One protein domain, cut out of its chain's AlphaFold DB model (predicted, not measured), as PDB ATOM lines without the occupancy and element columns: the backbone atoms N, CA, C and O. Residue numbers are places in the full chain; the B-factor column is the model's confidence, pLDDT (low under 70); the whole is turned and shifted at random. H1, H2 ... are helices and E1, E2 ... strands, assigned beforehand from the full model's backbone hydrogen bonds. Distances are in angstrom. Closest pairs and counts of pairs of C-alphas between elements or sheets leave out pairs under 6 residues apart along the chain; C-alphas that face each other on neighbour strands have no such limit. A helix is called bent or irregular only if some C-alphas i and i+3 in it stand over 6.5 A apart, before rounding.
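What this domain is: This is residues 9 to 99 of the 187 residues of the protein "Thiamine pyrophosphokinase" of Madurella mycetomatis (UniProt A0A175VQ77). Two small two-stranded hairpins, E1 with E2 and E3 with E4, have the short helix H4 between them, which reaches E2 on one side and E3 on the other; from E1 the chain leads back through H2 to H1, which sticks out with residues 9 to 17. H3 follows E2 directly, and from it a long link without named elements, residues 57 to 70, swings round to E3; residues 56 to 61, of which 56 belongs to H3, stick out. You have 91 residues before you, with four named helices and four named strands in the order H1 H2 E1 E2 H3 E3 E4 H4; both sheets, E1 - E2 and E3 - E4, are antiparallel, and the class is mixed, helices and strands. The whole is only just compact, close to loose, with a radius of gyration of the C-alphas of 14.5 A and spans of 36 by 32 by 28 A.

Where its parts are: Find C-alpha 9 at (191.016, 95.942, 139.755); there H1 begins, and it runs over residues 9 to 15, 10.0 A from first to last C-alpha. After a short link, H2 takes residues 25 to 32, 10.5 A long. Two residues on you reach E1, residues 35 to 38, 9.4 A long. E2, residues 48 to 51, is 10.0 A long and begins with C-alpha 48 at (182.230, 120.902, 139.282). H3, residues 52 to 56, follows with no residue between and is 6.6 A long. Look next at E3, residues 71 to 75, 12.8 A long, and at E4, residues 81 to 86, the longest strand, at 14.2 A. H4, residues 87 to 93, follows at once and is 10.6 A long, ending with C-alpha 93 at (181.172, 121.960, 144.798). H4 is irregular, but only just: C-alphas 88 and 91 are 6.9 A apart.

How they stand to each other: Begin at the hairpin of E1 and E2, antiparallel at 143 degrees between directions. Its C-alphas 35 and 51 face each other at 4.4 A, and you find N 36 and O 50 within hydrogen-bond range at 2.8 A, as are N 38 and O 48 at 2.9 A. Go on to H4: it has 5 pairs of C-alphas within 8 A of E2, the closest being those of Ile 50 and Phe 93 at 5.1 A. H4 and E3 have 2 such pairs, the closest C-alphas being those of Leu 72 and Arg 87 at 5.9 A. E3 and E4 form the other hairpin, antiparallel, also at 143 degrees, with N 72 and O 85 at 2.8 A and N 82 and O 74 at 2.9 A. H3 and H4 are close but not clearly touching, with the C-alphas of Leu 54 and Pro 92 closest at 7.3 A. Both strands of the first hairpin are apart from both strands of the second. H1 is apart from each other named element, and H2 is only just apart from E2, the closest C-alphas lying 8.2 A from each other. In H1, H2 and H3 every O i to N i+4 pair is within hydrogen-bond range; in H4 it is 1 of 3, with 1 of 4 O i to N i+3 pairs.

The domain as a whole: The two C-alphas farthest apart, those of Ala 10 and Gly 42, are 40.4 A from each other. Without the stretches that stand free, residues 9 to 17 and 56 to 61, the body has 76 residues. The link from H3 to E3, with 14 residues, is long, and the printed part has no cut. The mean pLDDT of the printed part is 88.9; look for values under 70 at residues 58 to 64.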
ATOM      1  N   LEU A   9     192.191  95.485 140.495       92.13
ATOM      2  CA  LEU A   9     191.016  95.942 139.755       92.13
ATOM      3  C   LEU A   9     189.835  96.239 140.690       92.13
ATOM      4  O   LEU A   9     189.137  97.227 140.492       92.13
ATOM      5  N   ALA A  10     189.644  95.439 141.744       91.88
ATOM      6  CA  ALA A  10     188.632  95.723 142.756       91.88
ATOM      7  C   ALA A  10     188.912  97.042 143.493       91.88
ATOM      8  O   ALA A  10     187.966  97.745 143.827       91.88
ATOM      9  N   LEU A  11     190.185  97.412 143.698       88.95
ATOM     10  CA  LEU A  11     190.543  98.726 144.243       88.95
ATOM     11  C   LEU A  11     190.146  99.860 143.297       88.95
ATOM     12  O   LEU A  11     189.538 100.826 143.744       88.95
ATOM     13  N   VAL A  12     190.477  99.738 142.008       91.23
ATOM     14  CA  VAL A  12     190.120 100.752 141.004       91.23
ATOM     15  C   VAL A  12     188.606 100.931 140.964       91.23
ATOM     16  O   VAL A  12     188.132 102.044 141.146       91.23
ATOM     17  N   ASN A  13     187.848  99.838 140.868       88.83
ATOM     18  CA  ASN A  13     186.384  99.880 140.827       88.83
ATOM     19  C   ASN A  13     185.744 100.386 142.131       88.83
ATOM     20  O   ASN A  13     184.598 100.825 142.118       88.83
ATOM     21  N   LEU A  14     186.447 100.288 143.264       86.19
ATOM     22  CA  LEU A  14     185.982 100.832 144.541       86.19
ATOM     23  C   LEU A  14     186.154 102.354 144.610       86.19
ATOM     24  O   LEU A  14     185.372 103.024 145.280       86.19
ATOM     25  N   VAL A  15     187.192 102.889 143.968       87.51
ATOM     26  CA  VAL A  15     187.538 104.312 144.033       87.51
ATOM     27  C   VAL A  15     186.907 105.074 142.870       87.51
ATOM     28  O   VAL A  15     186.181 106.036 143.098       87.51
ATOM     29  N   ASP A  16     187.134 104.626 141.639       91.07
ATOM     30  CA  ASP A  16     186.688 105.279 140.408       91.07
ATOM     31  C   ASP A  16     185.263 104.837 140.048       91.07
ATOM     32  O   ASP A  16     185.021 104.008 139.172       91.07
ATOM     33  N   THR A  17     184.312 105.319 140.843       89.05
ATOM     34  CA  THR A  17     182.911 104.867 140.838       89.05
ATOM     35  C   THR A  17     181.997 105.748 139.997       89.05
ATOM     36  O   THR A  17     180.834 105.394 139.772       89.05
ATOM     37  N   TRP A  18     182.495 106.896 139.535       89.23
ATOM     38  CA  TRP A  18     181.730 107.786 138.681       89.23
ATOM     39  C   TRP A  18     181.656 107.235 137.249       89.23
ATOM     40  O   TRP A  18     182.681 106.881 136.666       89.23
ATOM     41  N   PRO A  19     180.460 107.150 136.642       91.01
ATOM     42  CA  PRO A  19     180.338 106.700 135.264       91.01
ATOM     43  C   PRO A  19     180.986 107.709 134.312       91.01
ATOM     44  O   PRO A  19     180.725 108.902 134.406       91.01
ATOM     45  N   TYR A  20     181.761 107.239 133.336       91.48
ATOM     46  CA  TYR A  20     182.293 108.094 132.272       91.48
ATOM     47  C   TYR A  20     181.370 108.086 131.058       91.48
ATOM     48  O   TYR A  20     180.971 107.022 130.576       91.48
ATOM     49  N   TYR A  21     181.077 109.273 130.518       92.73
ATOM     50  CA  TYR A  21     180.187 109.419 129.364       92.73
ATOM     51  C   TYR A  21     180.641 108.572 128.170       92.73
ATOM     52  O   TYR A  21     179.819 107.938 127.518       92.73
ATOM     53  N   GLN A  22     181.949 108.509 127.913       94.55
ATOM     54  CA  GLN A  22     182.535 107.760 126.798       94.55
ATOM     55  C   GLN A  22     182.390 106.239 126.948       94.55
ATOM     56  O   GLN A  22     182.433 105.527 125.950       94.55
ATOM     57  N   GLN A  23     182.235 105.735 128.176       94.05
ATOM     58  CA  GLN A  23     182.126 104.301 128.455       94.05
ATOM     59  C   GLN A  23     180.666 103.855 128.552       94.05
ATOM     60  O   GLN A  23     180.298 102.808 128.025       94.05
ATOM     61  N   ASN A  24     179.825 104.642 129.229       95.29
ATOM     62  CA  ASN A  24     178.410 104.338 129.403       95.29
ATOM     63  C   ASN A  24     177.577 105.633 129.482       95.29
ATOM     64  O   ASN A  24     177.297 106.127 130.581       95.29
ATOM     65  N   PRO A  25     177.135 106.178 128.331       96.49
ATOM     66  CA  PRO A  25     176.362 107.416 128.283       96.49
ATOM     67  C   PRO A  25     175.059 107.364 129.088       96.49
ATOM     68  O   PRO A  25     174.643 108.378 129.642       96.49
ATOM     69  N   ALA A  26     174.399 106.202 129.149       97.23
ATOM     70  CA  ALA A  26     173.142 106.038 129.875       97.23
ATOM     71  C   ALA A  26     173.361 106.117 131.390       97.23
ATOM     72  O   ALA A  26     172.674 106.882 132.064       97.23
ATOM     73  N   ALA A  27     174.363 105.400 131.911       94.36
ATOM     74  CA  ALA A  27     174.727 105.471 133.325       94.36
ATOM     75  C   ALA A  27     175.229 106.867 133.716       94.36
ATOM     76  O   ALA A  27     174.865 107.361 134.780       94.36
ATOM     77  N   TYR A  28     176.003 107.527 132.844       93.89
ATOM     78  CA  TYR A  28     176.409 108.918 133.051       93.89
ATOM     79  C   TYR A  28     175.194 109.835 133.177       93.89
ATOM     80  O   TYR A  28     175.058 110.522 134.183       93.89
ATOM     81  N   LYS A  29     174.286 109.815 132.189       94.29
ATOM     82  CA  LYS A  29     173.087 110.667 132.176       94.29
ATOM     83  C   LYS A  29     172.203 110.427 133.396       94.29
ATOM     84  O   LYS A  29     171.754 111.392 133.993       94.29
ATOM     85  N   ALA A  30     171.995 109.165 133.771       93.73
ATOM     86  CA  ALA A  30     171.236 108.818 134.967       93.73
ATOM     87  C   ALA A  30     171.907 109.357 136.236       93.73
ATOM     88  O   ALA A  30     171.228 109.894 137.098       93.73
ATOM     89  N   ARG A  31     173.242 109.270 136.339       89.94
ATOM     90  CA  ARG A  31     173.956 109.782 137.512       89.94
ATOM     91  C   ARG A  31     173.891 111.300 137.616       89.94
ATOM     92  O   ARG A  31     173.638 111.801 138.700       89.94
ATOM     93  N   VAL A  32     174.135 112.027 136.525       90.37
ATOM     94  CA  VAL A  32     174.196 113.500 136.560       90.37
ATOM     95  C   VAL A  32     172.834 114.170 136.743       90.37
ATOM     96  O   VAL A  32     172.803 115.365 137.002       90.37
ATOM     97  N   GLN A  33     171.721 113.437 136.628       92.43
ATOM     98  CA  GLN A  33     170.380 113.979 136.883       92.43
ATOM     99  C   GLN A  33     170.192 114.464 138.325       92.43
ATOM    100  O   GLN A  33     169.449 115.415 138.539       92.43
ATOM    101  N   ASP A  34     170.906 113.869 139.281       88.75
ATOM    102  CA  ASP A  34     170.855 114.256 140.695       88.75
ATOM    103  C   ASP A  34     171.833 115.401 141.038       88.75
ATOM    104  O   ASP A  34     172.052 115.715 142.213       88.75
ATOM    105  N   TYR A  35     172.460 116.014 140.026       90.25
ATOM    106  CA  TYR A  35     173.505 117.020 140.187       90.25
ATOM    107  C   TYR A  35     173.212 118.287 139.390       90.25
ATOM    108  O   TYR A  35     172.741 118.260 138.255       90.25
ATOM    109  N   TYR A  36     173.601 119.416 139.970       91.41
ATOM    110  CA  TYR A  36     173.757 120.679 139.269       91.41
ATOM    111  C   TYR A  36     175.210 120.888 138.874       91.41
ATOM    112  O   TYR A  36     176.136 120.452 139.556       91.41
ATOM    113  N   TYR A  37     175.414 121.617 137.788       93.26
ATOM    114  CA  TYR A  37     176.733 122.097 137.421       93.26
ATOM    115  C   TYR A  37     177.100 123.343 138.226       93.26
ATOM    116  O   TYR A  37     176.323 124.296 138.283       93.26
ATOM    117  N   PHE A  38     178.310 123.370 138.784       93.30
ATOM    118  CA  PHE A  38     178.908 124.619 139.243       93.30
ATOM    119  C   PHE A  38     179.446 125.378 138.028       93.30
ATOM    120  O   PHE A  38     180.437 124.970 137.416       93.30
ATOM    121  N   MET A  39     178.783 126.477 137.675       96.05
ATOM    122  CA  MET A  39     179.144 127.329 136.542       96.05
ATOM    123  C   MET A  39     179.755 128.638 137.039       96.05
ATOM    124  O   MET A  39     179.331 129.178 138.060       96.05
ATOM    125  N   ILE A  40     180.718 129.166 136.286       95.93
ATOM    126  CA  ILE A  40     181.249 130.518 136.478       95.93
ATOM    127  C   ILE A  40     180.863 131.333 135.249       95.93
ATOM    128  O   ILE A  40     181.031 130.874 134.118       95.93
ATOM    129  N   GLU A  41     180.325 132.529 135.473       96.19
ATOM    130  CA  GLU A  41     179.958 133.442 134.393       96.19
ATOM    131  C   GLU A  41     181.156 133.707 133.468       96.19
ATOM    132  O   GLU A  41     182.287 133.881 133.920       96.19
ATOM    133  N   GLY A  42     180.909 133.688 132.158       95.72
ATOM    134  CA  GLY A  42     181.948 133.822 131.134       95.72
ATOM    135  C   GLY A  42     182.608 132.508 130.704       95.72
ATOM    136  O   GLY A  42     183.303 132.501 129.690       95.72
ATOM    137  N   TYR A  43     182.350 131.387 131.387       96.59
ATOM    138  CA  TYR A  43     182.903 130.081 131.021       96.59
ATOM    139  C   TYR A  43     181.823 129.128 130.491       96.59
ATOM    140  O   TYR A  43     180.775 128.962 131.117       96.59
ATOM    141  N   PRO A  44     182.066 128.442 129.357       95.14
ATOM    142  CA  PRO A  44     181.061 127.580 128.734       95.14
ATOM    143  C   PRO A  44     180.967 126.185 129.366       95.14
ATOM    144  O   PRO A  44     180.025 125.449 129.074       95.14
ATOM    145  N   LYS A  45     181.948 125.785 130.186       95.37
ATOM    146  CA  LYS A  45     182.037 124.445 130.781       95.37
ATOM    147  C   LYS A  45     181.923 124.504 132.309       95.37
ATOM    148  O   LYS A  45     182.353 125.491 132.906       95.37
ATOM    149  N   PRO A  46     181.376 123.453 132.940       94.73
ATOM    150  CA  PRO A  46     181.270 123.380 134.389       94.73
ATOM    151  C   PRO A  46     182.632 123.200 135.060       94.73
ATOM    152  O   PRO A  46     183.524 122.547 134.522       94.73
ATOM    153  N   PHE A  47     182.749 123.728 136.276       95.50
ATOM    154  CA  PHE A  47     183.923 123.575 137.140       95.50
ATOM    155  C   PHE A  47     183.767 122.438 138.149       95.50
ATOM    156  O   PHE A  47     184.759 121.978 138.715       95.50
ATOM    157  N   GLY A  48     182.534 121.987 138.368       92.51
ATOM    158  CA  GLY A  48     182.230 120.902 139.282       92.51
ATOM    159  C   GLY A  48     180.766 120.486 139.260       92.51
ATOM    160  O   GLY A  48     179.963 121.006 138.478       92.51
ATOM    161  N   TYR A  49     180.445 119.529 140.122       90.50
ATOM    162  CA  TYR A  49     179.130 118.913 140.257       90.50
ATOM    163  C   TYR A  49     178.652 119.078 141.697       90.50
ATOM    164  O   TYR A  49     179.321 118.642 142.629       90.50
ATOM    165  N   ILE A  50     177.484 119.685 141.878       88.41
ATOM    166  CA  ILE A  50     176.855 119.893 143.179       88.41
ATOM    167  C   ILE A  50     175.670 118.947 143.280       88.41
ATOM    168  O   ILE A  50     174.721 119.053 142.507       88.41
ATOM    169  N   GLU A  51     175.702 118.027 144.236       86.02
ATOM    170  CA  GLU A  51     174.577 117.126 144.480       86.02
ATOM    171  C   GLU A  51     173.339 117.935 144.903       86.02
ATOM    172  O   GLU A  51     173.419 118.777 145.802       86.02
ATOM    173  N   GLN A  52     172.180 117.671 144.295       85.70
ATOM    174  CA  GLN A  52     170.948 118.438 144.513       85.70
ATOM    175  C   GLN A  52     170.574 118.564 145.997       85.70
ATOM    176  O   GLN A  52     170.109 119.619 146.431       85.70
ATOM    177  N   ARG A  53     170.827 117.527 146.809       81.42
ATOM    178  CA  ARG A  53     170.537 117.558 148.253       81.42
ATOM    179  C   ARG A  53     171.311 118.636 149.014       81.42
ATOM    180  O   ARG A  53     170.842 119.101 150.047       81.42
ATOM    181  N   LEU A  54     172.490 119.036 148.533       78.94
ATOM    182  CA  LEU A  54     173.289 120.086 149.171       78.94
ATOM    183  C   LEU A  54     172.653 121.469 148.995       78.94
ATOM    184  O   LEU A  54     172.917 122.357 149.797       78.94
ATOM    185  N   LEU A  55     171.810 121.640 147.973       77.66
ATOM    186  CA  LEU A  55     171.100 122.889 147.701       77.66
ATOM    187  C   LEU A  55     169.753 122.970 148.423       77.66
ATOM    188  O   LEU A  55     169.270 124.063 148.697       77.66
ATOM    189  N   THR A  56     169.130 121.827 148.711       74.99
ATOM    190  CA  THR A  56     167.780 121.778 149.293       74.99
ATOM    191  C   THR A  56     167.772 121.610 150.806       74.99
ATOM    192  O   THR A  56     166.762 121.899 151.444       74.99
ATOM    193  N   MET A  57     168.871 121.141 151.401       70.26
ATOM    194  CA  MET A  57     168.949 120.903 152.837       70.26
ATOM    195  C   MET A  57     169.696 122.030 153.555       70.26
ATOM    196  O   MET A  57     170.890 121.928 153.849       70.26
ATOM    197  N   GLU A  58     168.976 123.100 153.878       67.55
ATOM    198  CA  GLU A  58     169.525 124.199 154.671       67.55
ATOM    199  C   GLU A  58     170.003 123.695 156.049       67.55
ATOM    200  O   GLU A  58     169.309 122.947 156.741       67.55
ATOM    201  N   GLY A  59     171.239 124.038 156.428       66.30
ATOM    202  CA  GLY A  59     171.856 123.592 157.684       66.30
ATOM    203  C   GLY A  59     172.286 122.119 157.723       66.30
ATOM    204  O   GLY A  59     172.794 121.659 158.753       66.30
ATOM    205  N   ALA A  60     172.127 121.357 156.634       64.15
ATOM    206  CA  ALA A  60     172.561 119.970 156.632       64.15
ATOM    207  C   ALA A  60     174.090 119.843 156.703       64.15
ATOM    208  O   ALA A  60     174.827 120.571 156.040       64.15
ATOM    209  N   PRO A  61     174.591 118.860 157.465       61.49
ATOM    210  CA  PRO A  61     176.002 118.524 157.548       61.49
ATOM    211  C   PRO A  61     176.733 118.221 156.234       61.49
ATOM    212  O   PRO A  61     176.954 117.047 155.908       61.49
ATOM    213  N   THR A  62     177.260 119.229 155.555       63.03
ATOM    214  CA  THR A  62     178.218 119.005 154.467       63.03
ATOM    215  C   THR A  62     179.599 118.654 155.038       63.03
ATOM    216  O   THR A  62     179.878 118.848 156.227       63.03
ATOM    217  N   SER A  63     180.425 117.976 154.246       63.10
ATOM    218  CA  SER A  63     181.830 117.732 154.582       63.10
ATOM    219  C   SER A  63     182.679 118.644 153.706       63.10
ATOM    220  O   SER A  63     182.450 118.631 152.499       63.10
ATOM    221  N   PRO A  64     183.653 119.370 154.273       64.46
ATOM    222  CA  PRO A  64     183.936 119.557 155.699       64.46
ATOM    223  C   PRO A  64     183.094 120.694 156.295       64.46
ATOM    224  O   PRO A  64     182.603 121.562 155.584       64.46
ATOM    225  N   ARG A  65     182.947 120.704 157.624       70.43
ATOM    226  CA  ARG A  65     182.207 121.756 158.351       70.43
ATOM    227  C   ARG A  65     183.094 122.901 158.852       70.43
ATOM    228  O   ARG A  65     182.631 123.756 159.597       70.43
ATOM    229  N   GLU A  66     184.367 122.884 158.484       80.31
ATOM    230  CA  GLU A  66     185.362 123.867 158.892       80.31
ATOM    231  C   GLU A  66     186.255 124.226 157.705       80.31
ATOM    232  O   GLU A  66     186.466 123.412 156.800       80.31
ATOM    233  N   PHE A  67     186.765 125.457 157.711       86.57
ATOM    234  CA  PHE A  67     187.762 125.898 156.746       86.57
ATOM    235  C   PHE A  67     189.128 125.331 157.115       86.57
ATOM    236  O   PHE A  67     189.551 125.397 158.269       86.57
ATOM    237  N   TYR A  68     189.848 124.824 156.119       88.67
ATOM    238  CA  TYR A  68     191.225 124.373 156.313       88.67
ATOM    239  C   TYR A  68     192.232 125.526 156.278       88.67
ATOM    240  O   TYR A  68     193.391 125.322 156.641       88.67
ATOM    241  N   ASN A  69     191.812 126.715 155.830       92.67
ATOM    242  CA  ASN A  69     192.686 127.845 155.518       92.67
ATOM    243  C   ASN A  69     193.789 127.437 154.524       92.67
ATOM    244  O   ASN A  69     194.960 127.796 154.657       92.67
ATOM    245  N   GLU A  70     193.405 126.636 153.529       91.90
ATOM    246  CA  GLU A  70     194.288 126.098 152.499       91.90
ATOM    247  C   GLU A  70     193.689 126.417 151.128       91.90
ATOM    248  O   GLU A  70     192.842 125.684 150.622       91.90
ATOM    249  N   ALA A  71     194.127 127.536 150.540       95.81
ATOM    250  CA  ALA A  71     193.642 128.003 149.245       95.81
ATOM    251  C   ALA A  71     194.083 127.070 148.108       95.81
ATOM    252  O   ALA A  71     195.280 126.849 147.884       95.81
ATOM    253  N   LEU A  72     193.107 126.563 147.364       96.12
ATOM    254  CA  LEU A  72     193.267 125.702 146.203       96.12
ATOM    255  C   LEU A  72     192.730 126.396 144.959       96.12
ATOM    256  O   LEU A  72     191.816 127.212 145.032       96.12
ATOM    257  N   ARG A  73     193.304 126.047 143.811       95.98
ATOM    258  CA  ARG A  73     192.884 126.580 142.516       95.98
ATOM    259  C   ARG A  73     191.601 125.900 142.041       95.98
ATOM    260  O   ARG A  73     191.489 124.678 142.120       95.98
ATOM    261  N   VAL A  74     190.698 126.681 141.472       96.24
ATOM    262  CA  VAL A  74     189.594 126.204 140.640       96.24
ATOM    263  C   VAL A  74     189.989 126.459 139.190       96.24
ATOM    264  O   VAL A  74     190.272 127.599 138.810       96.24
ATOM    265  N   MET A  75     190.099 125.378 138.414       95.07
ATOM    266  CA  MET A  75     190.622 125.414 137.048       95.07
ATOM    267  C   MET A  75     189.505 125.257 136.028       95.07
ATOM    268  O   MET A  75     188.626 124.418 136.220       95.07
ATOM    269  N   SER A  76     189.576 125.997 134.923       95.12
ATOM    270  CA  SER A  76     188.739 125.716 133.759       95.12
ATOM    271  C   SER A  76     189.164 124.399 133.103       95.12
ATOM    272  O   SER A  76     190.261 123.878 133.339       95.12
ATOM    273  N   SER A  77     188.314 123.869 132.224       91.56
ATOM    274  CA  SER A  77     188.643 122.673 131.438       91.56
ATOM    275  C   SER A  77     189.823 122.864 130.476       91.56
ATOM    276  O   SER A  77     190.380 121.892 129.973       91.56
ATOM    277  N   GLU A  78     190.206 124.112 130.229       93.04
ATOM    278  CA  GLU A  78     191.302 124.553 129.376       93.04
ATOM    279  C   GLU A  78     192.610 124.724 130.169       93.04
ATOM    280  O   GLU A  78     193.654 125.006 129.586       93.04
ATOM    281  N   GLY A  79     192.579 124.534 131.494       92.17
ATOM    282  CA  GLY A  79     193.753 124.658 132.357       92.17
ATOM    283  C   GLY A  79     194.047 126.089 132.814       92.17
ATOM    284  O   GLY A  79     195.151 126.357 133.288       92.17
ATOM    285  N   GLU A  80     193.076 126.997 132.723       94.63
ATOM    286  CA  GLU A  80     193.168 128.339 133.300       94.63
ATOM    287  C   GLU A  80     192.856 128.304 134.797       94.63
ATOM    288  O   GLU A  80     191.909 127.645 135.219       94.63
ATOM    289  N   HIS A  81     193.628 129.028 135.607       95.40
ATOM    290  CA  HIS A  81     193.304 129.251 137.012       95.40
ATOM    291  C   HIS A  81     192.327 130.422 137.142       95.40
ATOM    292  O   HIS A  81     192.715 131.565 136.922       95.40
ATOM    293  N   VAL A  82     191.083 130.127 137.526       96.25
ATOM    294  CA  VAL A  82     189.974 131.092 137.496       96.25
ATOM    295  C   VAL A  82     189.761 131.775 138.842       96.25
ATOM    296  O   VAL A  82     189.606 132.990 138.909       96.25
ATOM    297  N   LEU A  83     189.761 131.002 139.930       95.71
ATOM    298  CA  LEU A  83     189.616 131.524 141.289       95.71
ATOM    299  C   LEU A  83     190.231 130.591 142.329       95.71
ATOM    300  O   LEU A  83     190.585 129.446 142.038       95.71
ATOM    301  N   ASN A  84     190.287 131.079 143.567       96.41
ATOM    302  CA  ASN A  84     190.649 130.281 144.728       96.41
ATOM    303  C   ASN A  84     189.414 129.828 145.500       96.41
ATOM    304  O   ASN A  84     188.505 130.613 145.750       96.41
ATOM    305  N   THR A  85     189.450 128.586 145.962       94.91
ATOM    306  CA  THR A  85     188.528 128.044 146.959       94.91
ATOM    307  C   THR A  85     189.322 127.607 148.186       94.91
ATOM    308  O   THR A  85     190.488 127.227 148.060       94.91
ATOM    309  N   ASP A  86     188.730 127.640 149.380       93.84
ATOM    310  CA  ASP A  86     189.315 126.863 150.474       93.84
ATOM    311  C   ASP A  86     189.200 125.378 150.132       93.84
ATOM    312  O   ASP A  86     188.252 124.944 149.474       93.84
ATOM    313  N   ARG A  87     190.138 124.567 150.616       90.64
ATOM    314  CA  ARG A  87     190.067 123.112 150.490       90.64
ATOM    315  C   ARG A  87     188.712 122.532 150.907       90.64
ATOM    316  O   ARG A  87     188.321 121.498 150.368       90.64
ATOM    317  N   SER A  88     187.995 123.173 151.829       87.53
ATOM    318  CA  SER A  88     186.658 122.746 152.232       87.53
ATOM    319  C   SER A  88     185.610 122.821 151.125       87.53
ATOM    320  O   SER A  88     184.639 122.073 151.167       87.53
ATOM    321  N   GLY A  89     185.821 123.644 150.100       88.73
ATOM    322  CA  GLY A  89     184.923 123.756 148.958       88.73
ATOM    323  C   GLY A  89     185.068 122.640 147.920       88.73
ATOM    324  O   GLY A  89     184.197 122.517 147.069       88.73
ATOM    325  N   LEU A  90     186.126 121.819 147.962       89.11
ATOM    326  CA  LEU A  90     186.355 120.794 146.933       89.11
ATOM    327  C   LEU A  90     185.196 119.796 146.824       89.11
ATOM    328  O   LEU A  90     184.617 119.640 145.754       89.11
ATOM    329  N   ASP A  91     184.861 119.155 147.942       84.59
ATOM    330  CA  ASP A  91     183.854 118.097 148.023       84.59
ATOM    331  C   ASP A  91     182.417 118.599 147.749       84.59
ATOM    332  O   ASP A  91     181.724 117.966 146.955       84.59
ATOM    333  N   PRO A  92     181.920 119.703 148.355       83.93
ATOM    334  CA  PRO A  92     180.539 120.140 148.139       83.93
ATOM    335  C   PRO A  92     180.289 120.760 146.759       83.93
ATOM    336  O   PRO A  92     179.159 120.701 146.278       83.93
ATOM    337  N   PHE A  93     181.307 121.359 146.131       89.08
ATOM    338  CA  PHE A  93     181.172 121.960 144.798       89.08
ATOM    339  C   PHE A  93     181.645 121.048 143.662       89.08
ATOM    340  O   PHE A  93     181.470 121.382 142.490       89.08
ATOM    341  N   GLY A  94     182.248 119.907 143.999       89.93
ATOM    342  CA  GLY A  94     182.776 118.932 143.054       89.93
ATOM    343  C   GLY A  94     183.888 119.463 142.168       89.93
ATOM    344  O   GLY A  94     183.967 119.111 140.992       89.93
ATOM    345  N   PHE A  95     184.738 120.321 142.727       91.90
ATOM    346  CA  PHE A  95     185.894 120.841 142.015       91.90
ATOM    347  C   PHE A  95     186.961 119.766 141.837       91.90
ATOM    348  O   PHE A  95     187.263 118.992 142.747       91.90
ATOM    349  N   VAL A  96     187.612 119.783 140.674       92.15
ATOM    350  CA  VAL A  96     188.800 118.960 140.445       92.15
ATOM    351  C   VAL A  96     189.895 119.386 141.420       92.15
ATOM    352  O   VAL A  96     190.354 120.529 141.413       92.15
ATOM    353  N   SER A  97     190.332 118.447 142.256       90.98
ATOM    354  CA  SER A  97     191.445 118.659 143.174       90.98
ATOM    355  C   SER A  97     192.747 118.124 142.583       90.98
ATOM    356  O   SER A  97     192.776 117.078 141.937       90.98
ATOM    357  N   PHE A  98     193.847 118.830 142.831       94.93
ATOM    358  CA  PHE A  98     195.175 118.414 142.394       94.93
ATOM    359  C   PHE A  98     196.018 118.078 143.612       94.93
ATOM    360  O   PHE A  98     196.136 118.884 144.533       94.93
ATOM    361  N   SER A  99     196.626 116.897 143.612       95.36
ATOM    362  CA  SER A  99     197.487 116.432 144.698       95.36
ATOM    363  C   SER A  99     198.757 115.804 144.146       95.36
ATOM    364  O   SER A  99     198.805 115.331 143.014       95.36
TER     365      SER A  99